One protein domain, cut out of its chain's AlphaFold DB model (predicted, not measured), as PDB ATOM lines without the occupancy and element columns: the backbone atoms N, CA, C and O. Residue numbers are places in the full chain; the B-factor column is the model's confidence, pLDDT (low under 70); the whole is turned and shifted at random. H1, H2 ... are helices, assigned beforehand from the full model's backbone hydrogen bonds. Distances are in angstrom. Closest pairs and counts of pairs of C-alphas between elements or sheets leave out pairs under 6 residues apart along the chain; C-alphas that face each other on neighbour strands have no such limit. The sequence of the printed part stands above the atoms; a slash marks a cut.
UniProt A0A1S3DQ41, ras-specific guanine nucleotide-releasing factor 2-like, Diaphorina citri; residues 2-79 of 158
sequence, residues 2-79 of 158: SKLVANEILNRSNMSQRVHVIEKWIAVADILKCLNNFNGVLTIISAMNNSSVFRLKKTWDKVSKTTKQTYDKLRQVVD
ATOM      1  N   SER A   2     -20.490 -19.570  27.903       86.50
ATOM      2  CA  SER A   2     -19.156 -19.233  28.459       86.50
ATOM      3  C   SER A   2     -18.144 -18.757  27.401       86.50
ATOM      4  O   SER A   2     -17.423 -17.789  27.617       86.50
ATOM      5  N   LYS A   3     -18.154 -19.369  26.205       93.25
ATOM      6  CA  LYS A   3     -17.367 -18.908  25.044       93.25
ATOM      7  C   LYS A   3     -17.706 -17.475  24.614       93.25
ATOM      8  O   LYS A   3     -16.809 -16.759  24.204       93.25
ATOM      9  N   LEU A   4     -18.971 -17.053  24.719       95.56
ATOM     10  CA  LEU A   4     -19.391 -15.693  24.356       95.56
ATOM     11  C   LEU A   4     -18.746 -14.676  25.298       95.56
ATOM     12  O   LEU A   4     -18.118 -13.737  24.826       95.56
ATOM     13  N   VAL A   5     -18.830 -14.920  26.608       97.31
ATOM     14  CA  VAL A   5     -18.208 -14.072  27.637       97.31
ATOM     15  C   VAL A   5     -16.694 -13.992  27.429       97.31
ATOM     16  O   VAL A   5     -16.127 -12.904  27.371       97.31
ATOM     17  N   ALA A   6     -16.033 -15.142  27.251       97.50
ATOM     18  CA  ALA A   6     -14.592 -15.188  27.012       97.50
ATOM     19  C   ALA A   6     -14.197 -14.444  25.724       97.50
ATOM     20  O   ALA A   6     -13.259 -13.649  25.738       97.50
ATOM     21  N   ASN A   7     -14.933 -14.647  24.629       97.19
ATOM     22  CA  ASN A   7     -14.681 -13.968  23.360       97.19
ATOM     23  C   ASN A   7     -14.913 -12.458  23.465       97.19
ATOM     24  O   ASN A   7     -14.122 -11.694  22.924       97.19
ATOM     25  N   GLU A   8     -15.943 -12.000  24.180       97.56
ATOM     26  CA  GLU A   8     -16.188 -10.566  24.370       97.56
ATOM     27  C   GLU A   8     -15.015  -9.883  25.083       97.56
ATOM     28  O   GLU A   8     -14.647  -8.766  24.716       97.56
ATOM     29  N   ILE A   9     -14.392 -10.558  26.056       97.81
ATOM     30  CA  ILE A   9     -13.177 -10.077  26.724       97.81
ATOM     31  C   ILE A   9     -11.998 -10.085  25.744       97.81
ATOM     32  O   ILE A   9     -11.308  -9.078  25.594       97.81
ATOM     33  N   LEU A  10     -11.757 -11.209  25.067       97.38
ATOM     34  CA  LEU A  10     -10.588 -11.398  24.199       97.38
ATOM     35  C   LEU A  10     -10.613 -10.511  22.947       97.38
ATOM     36  O   LEU A  10      -9.555 -10.118  22.466       97.38
ATOM     37  N   ASN A  11     -11.798 -10.130  22.470       97.38
ATOM     38  CA  ASN A  11     -11.972  -9.250  21.314       97.38
ATOM     39  C   ASN A  11     -11.685  -7.769  21.619       97.38
ATOM     40  O   ASN A  11     -11.690  -6.948  20.703       97.38
ATOM     41  N   ARG A  12     -11.436  -7.382  22.880       97.56
ATOM     42  CA  ARG A  12     -11.028  -6.006  23.201       97.56
ATOM     43  C   ARG A  12      -9.515  -5.856  23.076       97.56
ATOM     44  O   ARG A  12      -8.747  -6.440  23.845       97.56
ATOM     45  N   SER A  13      -9.089  -4.998  22.152       93.19
ATOM     46  CA  SER A  13      -7.680  -4.648  21.947       93.19
ATOM     47  C   SER A  13      -7.101  -3.880  23.143       93.19
ATOM     48  O   SER A  13      -5.993  -4.172  23.604       93.19
ATOM     49  N   ASN A  14      -7.876  -2.960  23.724       95.94
ATOM     50  CA  ASN A  14      -7.456  -2.140  24.858       95.94
ATOM     51  C   ASN A  14      -7.633  -2.869  26.208       95.94
ATOM     52  O   ASN A  14      -8.685  -3.437  26.499       95.94
ATOM     53  N   MET A  15      -6.614  -2.804  27.074       97.62
ATOM     54  CA  MET A  15      -6.651  -3.382  28.424       97.62
ATOM     55  C   MET A  15      -7.750  -2.790  29.312       97.62
ATOM     56  O   MET A  15      -8.414  -3.540  30.015       97.62
ATOM     57  N   SER A  16      -7.967  -1.475  29.269       98.00
ATOM     58  CA  SER A  16      -9.021  -0.808  30.040       98.00
ATOM     59  C   SER A  16     -10.413  -1.308  29.637       98.00
ATOM     60  O   SER A  16     -11.237  -1.594  30.500       98.00
ATOM     61  N   GLN A  17     -10.643  -1.540  28.340       98.31
ATOM     62  CA  GLN A  17     -11.890  -2.144  27.861       98.31
ATOM     63  C   GLN A  17     -12.048  -3.589  28.344       98.31
ATOM     64  O   GLN A  17     -13.141  -3.974  28.752       98.31
ATOM     65  N   ARG A  18     -10.971  -4.392  28.349       98.56
ATOM     66  CA  ARG A  18     -11.014  -5.750  28.920       98.56
ATOM     67  C   ARG A  18     -11.381  -5.736  30.399       98.56
ATOM     68  O   ARG A  18     -12.228  -6.524  30.800       98.56
ATOM     69  N   VAL A  19     -10.776  -4.841  31.185       98.75
ATOM     70  CA  VAL A  19     -11.108  -4.663  32.608       98.75
ATOM     71  C   VAL A  19     -12.594  -4.360  32.766       98.75
ATOM     72  O   VAL A  19     -13.276  -5.077  33.490       98.75
ATOM     73  N   HIS A  20     -13.114  -3.383  32.019       98.50
ATOM     74  CA  HIS A  20     -14.525  -3.008  32.083       98.50
ATOM     75  C   HIS A  20     -15.469  -4.177  31.752       98.50
ATOM     76  O   HIS A  20     -16.455  -4.400  32.449       98.50
ATOM     77  N   VAL A  21     -15.154  -4.965  30.718       98.50
ATOM     78  CA  VAL A  21     -15.954  -6.144  30.344       98.50
ATOM     79  C   VAL A  21     -15.901  -7.225  31.432       98.50
ATOM     80  O   VAL A  21     -16.935  -7.814  31.743       98.50
ATOM     81  N   ILE A  22     -14.736  -7.472  32.042       98.62
ATOM     82  CA  ILE A  22     -14.599  -8.416  33.164       98.62
ATOM     83  C   ILE A  22     -15.460  -7.967  34.352       98.62
ATOM     84  O   ILE A  22     -16.239  -8.763  34.874       98.62
ATOM     85  N   GLU A  23     -15.363  -6.695  34.749       98.69
ATOM     86  CA  GLU A  23     -16.134  -6.132  35.866       98.69
ATOM     87  C   GLU A  23     -17.641  -6.202  35.609       98.69
ATOM     88  O   GLU A  23     -18.394  -6.658  36.471       98.69
ATOM     89  N   LYS A  24     -18.077  -5.859  34.391       98.62
ATOM     90  CA  LYS A  24     -19.472  -5.995  33.958       98.62
ATOM     91  C   LYS A  24     -19.970  -7.431  34.115       98.62
ATOM     92  O   LYS A  24     -21.025  -7.648  34.704       98.62
ATOM     93  N   TRP A  25     -19.244  -8.417  33.592       98.69
ATOM     94  CA  TRP A  25     -19.691  -9.810  33.651       98.69
ATOM     95  C   TRP A  25     -19.701 -10.370  35.074       98.69
ATOM     96  O   TRP A  25     -20.595 -11.146  35.404       98.69
ATOM     97  N   ILE A  26     -18.776  -9.949  35.938       98.69
ATOM     98  CA  ILE A  26     -18.798 -10.329  37.358       98.69
ATOM     99  C   ILE A  26     -20.008  -9.709  38.069       98.69
ATOM    100  O   ILE A  26     -20.671 -10.404  38.837       98.69
ATOM    101  N   ALA A  27     -20.361  -8.457  37.767       98.69
ATOM    102  CA  ALA A  27     -21.583  -7.841  38.284       98.69
ATOM    103  C   ALA A  27     -22.848  -8.576  37.798       98.69
ATOM    104  O   ALA A  27     -23.744  -8.855  38.590       98.69
ATOM    105  N   VAL A  28     -22.900  -8.965  36.517       98.69
ATOM    106  CA  VAL A  28     -23.990  -9.798  35.980       98.69
ATOM    107  C   VAL A  28     -24.065 -11.140  36.709       98.69
ATOM    108  O   VAL A  28     -25.157 -11.574  37.061       98.69
ATOM    109  N   ALA A  29     -22.934 -11.793  36.980       98.69
ATOM    110  CA  ALA A  29     -22.913 -13.045  37.733       98.69
ATOM    111  C   ALA A  29     -23.445 -12.877  39.166       98.69
ATOM    112  O   ALA A  29     -24.171 -13.744  39.645       98.69
ATOM    113  N   ASP A  30     -23.151 -11.761  39.834       98.62
ATOM    114  CA  ASP A  30     -23.698 -11.483  41.166       98.62
ATOM    115  C   ASP A  30     -25.220 -11.264  41.129       98.62
ATOM    116  O   ASP A  30     -25.947 -11.817  41.953       98.62
ATOM    117  N   ILE A  31     -25.734 -10.582  40.099       98.50
ATOM    118  CA  ILE A  31     -27.183 -10.465  39.864       98.50
ATOM    119  C   ILE A  31     -27.806 -11.843  39.605       98.50
ATOM    120  O   ILE A  31     -28.836 -12.173  40.187       98.50
ATOM    121  N   LEU A  32     -27.182 -12.682  38.771       98.38
ATOM    122  CA  LEU A  32     -27.675 -14.034  38.482       98.38
ATOM    123  C   LEU A  32     -27.732 -14.904  39.739       98.38
ATOM    124  O   LEU A  32     -28.677 -15.673  39.896       98.38
ATOM    125  N   LYS A  33     -26.772 -14.752  40.655       97.69
ATOM    126  CA  LYS A  33     -26.810 -15.406  41.965       97.69
ATOM    127  C   LYS A  33     -28.017 -14.941  42.784       97.69
ATOM    128  O   LYS A  33     -28.692 -15.786  43.358       97.69
ATOM    129  N   CYS A  34     -28.309 -13.639  42.828       96.44
ATOM    130  CA  CYS A  34     -29.498 -13.109  43.510       96.44
ATOM    131  C   CYS A  34     -30.812 -13.591  42.874       96.44
ATOM    132  O   CYS A  34     -31.814 -13.731  43.564       96.44
ATOM    133  N   LEU A  35     -30.799 -13.878  41.571       97.31
ATOM    134  CA  LEU A  35     -31.911 -14.482  40.837       97.31
ATOM    135  C   LEU A  35     -31.942 -16.017  40.945       97.31
ATOM    136  O   LEU A  35     -32.674 -16.654  40.194       97.31
ATOM    137  N   ASN A  36     -31.127 -16.641  41.799       97.44
ATOM    138  CA  ASN A  36     -31.017 -18.102  41.910       97.44
ATOM    139  C   ASN A  36     -30.701 -18.811  40.573       97.44
ATOM    140  O   ASN A  36     -31.013 -19.986  40.379       97.44
ATOM    141  N   ASN A  37     -30.071 -18.117  39.620       97.94
ATOM    142  CA  ASN A  37     -29.632 -18.680  38.346       97.94
ATOM    143  C   ASN A  37     -28.171 -19.131  38.445       97.94
ATOM    144  O   ASN A  37     -27.247 -18.514  37.903       97.94
ATOM    145  N   PHE A  38     -27.958 -20.238  39.151       97.81
ATOM    146  CA  PHE A  38     -26.632 -20.792  39.407       97.81
ATOM    147  C   PHE A  38     -25.962 -21.359  38.155       97.81
ATOM    148  O   PHE A  38     -24.737 -21.312  38.042       97.81
ATOM    149  N   ASN A  39     -26.741 -21.823  37.174       97.69
ATOM    150  CA  ASN A  39     -26.197 -22.200  35.868       97.69
ATOM    151  C   ASN A  39     -25.523 -21.005  35.165       97.69
ATOM    152  O   ASN A  39     -24.441 -21.136  34.586       97.69
ATOM    153  N   GLY A  40     -26.142 -19.826  35.240       98.12
ATOM    154  CA  GLY A  40     -25.594 -18.580  34.714       98.12
ATOM    155  C   GLY A  40     -24.344 -18.116  35.468       98.12
ATOM    156  O   GLY A  40     -23.349 -17.764  34.830       98.12
ATOM    157  N   VAL A  41     -24.352 -18.200  36.806       98.38
ATOM    158  CA  VAL A  41     -23.165 -17.924  37.638       98.38
ATOM    159  C   VAL A  41     -21.997 -18.806  37.204       98.38
ATOM    160  O   VAL A  41     -20.941 -18.288  36.836       98.38
ATOM    161  N   LEU A  42     -22.194 -20.130  37.166       98.00
ATOM    162  CA  LEU A  42     -21.154 -21.075  36.762       98.00
ATOM    163  C   LEU A  42     -20.651 -20.770  35.348       98.00
ATOM    164  O   LEU A  42     -19.448 -20.728  35.125       98.00
ATOM    165  N   THR A  43     -21.552 -20.473  34.410       98.12
ATOM    166  CA  THR A  43     -21.194 -20.137  33.024       98.12
ATOM    167  C   THR A  43     -20.208 -18.968  32.940       98.12
ATOM    168  O   THR A  43     -19.243 -19.036  32.171       98.12
ATOM    169  N   ILE A  44     -20.435 -17.899  33.708       98.56
ATOM    170  CA  ILE A  44     -19.559 -16.721  33.718       98.56
ATOM    171  C   ILE A  44     -18.249 -17.029  34.447       98.56
ATOM    172  O   ILE A  44     -17.179 -16.712  33.928       98.56
ATOM    173  N   ILE A  45     -18.299 -17.700  35.600       98.25
ATOM    174  CA  ILE A  45     -17.092 -18.080  36.350       98.25
ATOM    175  C   ILE A  45     -16.199 -19.015  35.525       98.25
ATOM    176  O   ILE A  45     -14.989 -18.804  35.444       98.25
ATOM    177  N   SER A  46     -16.771 -19.991  34.816       97.44
ATOM    178  CA  SER A  46     -16.032 -20.846  33.883       97.44
ATOM    179  C   SER A  46     -15.405 -20.056  32.730       97.44
ATOM    180  O   SER A  46     -14.332 -20.427  32.257       97.44
ATOM    181  N   ALA A  47     -16.031 -18.967  32.270       98.19
ATOM    182  CA  ALA A  47     -15.437 -18.098  31.255       98.19
ATOM    183  C   ALA A  47     -14.210 -17.342  31.791       98.19
ATOM    184  O   ALA A  47     -13.202 -17.258  31.090       98.19
ATOM    185  N   MET A  48     -14.260 -16.854  33.034       97.75
ATOM    186  CA  MET A  48     -13.123 -16.189  33.689       97.75
ATOM    187  C   MET A  48     -11.966 -17.156  33.978       97.75
ATOM    188  O   MET A  48     -10.802 -16.795  33.804       97.75
ATOM    189  N   ASN A  49     -12.291 -18.396  34.356       95.75
ATOM    190  CA  ASN A  49     -11.328 -19.476  34.590       95.75
ATOM    191  C   ASN A  49     -10.786 -20.112  33.303       95.75
ATOM    192  O   ASN A  49      -9.836 -20.893  33.362       95.75
ATOM    193  N   ASN A  50     -11.350 -19.793  32.134       96.88
ATOM    194  CA  ASN A  50     -10.789 -20.246  30.869       96.88
ATOM    195  C   ASN A  50      -9.328 -19.785  30.776       96.88
ATOM    196  O   ASN A  50      -9.034 -18.606  30.983       96.88
ATOM    197  N   SER A  51      -8.417 -20.693  30.413       97.19
ATOM    198  CA  SER A  51      -6.976 -20.415  30.354       97.19
ATOM    199  C   SER A  51      -6.633 -19.177  29.519       97.19
ATOM    200  O   SER A  51      -5.663 -18.481  29.815       97.19
ATOM    201  N   SER A  52      -7.453 -18.850  28.515       97.25
ATOM    202  CA  SER A  52      -7.264 -17.672  27.672       97.25
ATOM    203  C   SER A  52      -7.594 -16.348  28.339       97.25
ATOM    204  O   SER A  52      -6.932 -15.355  28.040       97.25
ATOM    205  N   VAL A  53      -8.536 -16.332  29.279       97.94
ATOM    206  CA  VAL A  53      -8.883 -15.148  30.076       97.94
ATOM    207  C   VAL A  53      -8.021 -15.089  31.340       97.94
ATOM    208  O   VAL A  53      -7.445 -14.048  31.659       97.94
ATOM    209  N   PHE A  54      -7.849 -16.217  32.031       96.94
ATOM    210  CA  PHE A  54      -7.123 -16.300  33.300       96.94
ATOM    211  C   PHE A  54      -5.633 -15.924  33.191       96.94
ATOM    212  O   PHE A  54      -5.032 -15.408  34.144       96.94
ATOM    213  N   ARG A  55      -5.016 -16.148  32.021       97.75
ATOM    214  CA  ARG A  55      -3.607 -15.800  31.767       97.75
ATOM    215  C   ARG A  55      -3.347 -14.302  31.601       97.75
ATOM    216  O   ARG A  55      -2.191 -13.893  31.620       97.75
ATOM    217  N   LEU A  56      -4.378 -13.465  31.446       97.69
ATOM    218  CA  LEU A  56      -4.240 -12.022  31.208       97.69
ATOM    219  C   LEU A  56      -3.863 -11.248  32.486       97.69
ATOM    220  O   LEU A  56      -4.581 -10.336  32.894       97.69
ATOM    221  N   LYS A  57      -2.738 -11.591  33.126       98.00
ATOM    222  CA  LYS A  57      -2.357 -11.091  34.461       98.00
ATOM    223  C   LYS A  57      -2.383  -9.566  34.568       98.00
ATOM    224  O   LYS A  57      -3.113  -9.046  35.398       98.00
ATOM    225  N   LYS A  58      -1.772  -8.856  33.612       97.94
ATOM    226  CA  LYS A  58      -1.797  -7.379  33.560       97.94
ATOM    227  C   LYS A  58      -3.213  -6.780  33.536       97.94
ATOM    228  O   LYS A  58      -3.432  -5.698  34.066       97.94
ATOM    229  N   THR A  59      -4.170  -7.470  32.905       98.44
ATOM    230  CA  THR A  59      -5.579  -7.038  32.886       98.44
ATOM    231  C   THR A  59      -6.214  -7.291  34.251       98.44
ATOM    232  O   THR A  59      -6.799  -6.379  34.825       98.44
ATOM    233  N   TRP A  60      -6.035  -8.492  34.808       98.31
ATOM    234  CA  TRP A  60      -6.519  -8.837  36.146       98.31
ATOM    235  C   TRP A  60      -5.955  -7.920  37.232       98.31
ATOM    236  O   TRP A  60      -6.690  -7.548  38.139       98.31
ATOM    237  N   ASP A  61      -4.704  -7.476  37.137       98.19
ATOM    238  CA  ASP A  61      -4.096  -6.544  38.096       98.19
ATOM    239  C   ASP A  61      -4.848  -5.209  38.177       98.19
ATOM    240  O   ASP A  61      -4.907  -4.601  39.245       98.19
ATOM    241  N   LYS A  62      -5.473  -4.787  37.071       98.50
ATOM    242  CA  LYS A  62      -6.241  -3.542  36.968       98.50
ATOM    243  C   LYS A  62      -7.723  -3.681  37.317       98.50
ATOM    244  O   LYS A  62      -8.373  -2.658  37.493       98.50
ATOM    245  N   VAL A  63      -8.245  -4.901  37.454       98.62
ATOM    246  CA  VAL A  63      -9.606  -5.130  37.965       98.62
ATOM    247  C   VAL A  63      -9.681  -4.675  39.422       98.62
ATOM    248  O   VAL A  63      -8.792  -4.987  40.226       98.62
ATOM    249  N   SER A  64     -10.740  -3.946  39.766       98.50
ATOM    250  CA  SER A  64     -10.953  -3.413  41.112       98.50
ATOM    251  C   SER A  64     -10.944  -4.506  42.187       98.50
ATOM    252  O   SER A  64     -11.391  -5.638  41.983       98.50
ATOM    253  N   LYS A  65     -10.445  -4.154  43.381       98.38
ATOM    254  CA  LYS A  65     -10.392  -5.076  44.530       98.38
ATOM    255  C   LYS A  65     -11.781  -5.608  44.897       98.38
ATOM    256  O   LYS A  65     -11.922  -6.802  45.134       98.38
ATOM    257  N   THR A  66     -12.795  -4.743  44.879       98.38
ATOM    258  CA  THR A  66     -14.192  -5.110  45.151       98.38
ATOM    259  C   THR A  66     -14.697  -6.161  44.168       98.38
ATOM    260  O   THR A  66     -15.230  -7.184  44.586       98.38
ATOM    261  N   THR A  67     -14.449  -5.972  42.867       98.56
ATOM    262  CA  THR A  67     -14.843  -6.957  41.852       98.56
ATOM    263  C   THR A  67     -14.143  -8.297  42.066       98.56
ATOM    264  O   THR A  67     -14.788  -9.339  41.968       98.56
ATOM    265  N   LYS A  68     -12.844  -8.301  42.400       98.50
ATOM    266  CA  LYS A  68     -12.110  -9.543  42.710       98.50
ATOM    267  C   LYS A  68     -12.722 -10.288  43.897       98.50
ATOM    268  O   LYS A  68     -12.940 -11.488  43.808       98.50
ATOM    269  N   GLN A  69     -13.088  -9.575  44.961       98.50
ATOM    270  CA  GLN A  69     -13.760 -10.182  46.114       98.50
ATOM    271  C   GLN A  69     -15.124 -10.783  45.743       98.50
ATOM    272  O   GLN A  69     -15.462 -11.869  46.208       98.50
ATOM    273  N   THR A  70     -15.912 -10.099  44.907       98.62
ATOM    274  CA  THR A  70     -17.179 -10.643  44.395       98.62
ATOM    275  C   THR A  70     -16.938 -11.888  43.547       98.62
ATOM    276  O   THR A  70     -17.613 -12.897  43.739       98.62
ATOM    277  N   TYR A  71     -15.938 -11.859  42.666       98.50
ATOM    278  CA  TYR A  71     -15.529 -13.011  41.868       98.50
ATOM    279  C   TYR A  71     -15.157 -14.222  42.730       98.50
ATOM    280  O   TYR A  71     -15.666 -15.313  42.484       98.50
ATOM    281  N   ASP A  72     -14.341 -14.033  43.767       98.19
ATOM    282  CA  ASP A  72     -13.918 -15.116  44.658       98.19
ATOM    283  C   ASP A  72     -15.108 -15.726  45.413       98.19
ATOM    284  O   ASP A  72     -15.246 -16.949  45.476       98.19
ATOM    285  N   LYS A  73     -16.036 -14.890  45.902       98.12
ATOM    286  CA  LYS A  73     -17.285 -15.356  46.530       98.12
ATOM    287  C   LYS A  73     -18.152 -16.155  45.558       98.12
ATOM    288  O   LYS A  73     -18.701 -17.187  45.932       98.12
ATOM    289  N   LEU A  74     -18.303 -15.686  44.320       98.38
ATOM    290  CA  LEU A  74     -19.083 -16.387  43.297       98.38
ATOM    291  C   LEU A  74     -18.432 -17.715  42.915       98.38
ATOM    292  O   LEU A  74     -19.136 -18.710  42.771       98.38
ATOM    293  N   ARG A  75     -17.100 -17.747  42.808       97.25
ATOM    294  CA  ARG A  75     -16.335 -18.965  42.547       97.25
ATOM    295  C   ARG A  75     -16.568 -20.020  43.627       97.25
ATOM    296  O   ARG A  75     -16.827 -21.158  43.268       97.25
ATOM    297  N   GLN A  76     -16.548 -19.643  44.907       96.88
ATOM    298  CA  GLN A  76     -16.817 -20.568  46.018       96.88
ATOM    299  C   GLN A  76     -18.226 -21.176  45.966       96.88
ATOM    300  O   GLN A  76     -18.409 -22.343  46.306       96.88
ATOM    301  N   VAL A  77     -19.228 -20.404  45.529       96.19
ATOM    302  CA  VAL A  77     -20.613 -20.892  45.406       96.19
ATOM    303  C   VAL A  77     -20.725 -22.011  44.373       96.19
ATOM    304  O   VAL A  77     -21.467 -22.962  44.594       96.19
ATOM    305  N   VAL A  78     -20.013 -21.894  43.251       96.50
ATOM    306  CA  VAL A  78     -20.102 -22.831  42.116       96.50
ATOM    307  C   VAL A  78     -18.897 -23.764  42.012       96.50
ATOM    308  O   VAL A  78     -18.643 -24.323  40.944       96.50
ATOM    309  N   ASP A  79     -18.147 -23.909  43.102       94.19
ATOM    310  CA  ASP A  79     -16.980 -24.780  43.138       94.19
ATOM    311  C   ASP A  79     -17.387 -26.237  42.886       94.19
ATOM    312  O   ASP A  79     -18.417 -26.696  43.379       94.19
TER     313      ASP A  79
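What this domain is: This is residues 2 to 79 of the 158 residues of the protein "ras-specific guanine nucleotide-releasing factor 2-like" of Diaphorina citri (UniProt A0A1S3DQ41). The long helix H2 is the backbone of a compact all-helix domain, and H3 folds back beside it as the second half of a hairpin. H1 and H6 pack on opposite sides of this H2 and H3 pair, H6 crossing it steeply, while the short H4 and H5 lead from H3 to H6 at the end where H2 begins, H5 crossing H2 there. The printed part has 78 residues with six named helices, H1 to H6 in order, and no named strand. It is compact, with a radius of gyration of the C-alphas of 11.5 A, and spans 33 by 25 by 18 A.

Where its parts are: Find C-alpha 15 at (-6.651, -3.382, 28.424); from there H2, residues 15 to 34, runs 29.1 A to C-alpha 34 at (-29.498, -13.109, 43.510). Before it look for H1, residues 2 to 10, 12.4 A long, with C-alpha 2 at (-19.156, -19.233, 28.459). After it come H3, residues 38 to 49, 16.1 A; H4, residues 51 to 54; and H5, residues 57 to 62. H6, residues 65 to 77, runs 18.9 A and ends with C-alpha 77 at (-20.613, -20.892, 45.406).

How they stand to each other: Start at H2, the hub, which touches four helices. With H3 it forms a helical hairpin at a shallow tilt of 24 degrees, opposite ways; their closest C-alphas, of Ala 29 and Val 41, are 4.9 A apart. H1 and H2 form another helical hairpin, at a shallow tilt of 27 degrees, opposite ways; H2 touches H1 with residues 18 to 25 alone, closest at the C-alphas of Ile 9 and Arg 18, 5.3 A. H6 touches H2 at a steep tilt of 44 degrees, the same way, closest at the C-alphas of Glu 23 and Thr 67, 6.2 A. H5 touches residues 15 to 19 of H2 alone, about perpendicular at 75 degrees, with the C-alphas of Met 15 and Thr 59 closest at 5.9 A. Now look at Ala 6 and Val 53, where H1 touches H4; their C-alphas are the closest, at 6.5 A. H1 and H6 are apart. The packing is mostly crossed, but only just: 2 of 6 touching pairs given a tilt are shallow. In H1, H2, H3 and H6 every O i to N i+4 pair is within hydrogen-bond range; in H5 it is 1 of 2, and H4 is too short for such a pair.

The domain as a whole: The two C-alphas farthest apart, of Ser 13 and Asn 36, are 33.5 A from each other. The printed part has no cut, and the five links between the helices are tight. No printed residue is under 70 in pLDDT, and the mean of the printed part is 97.6.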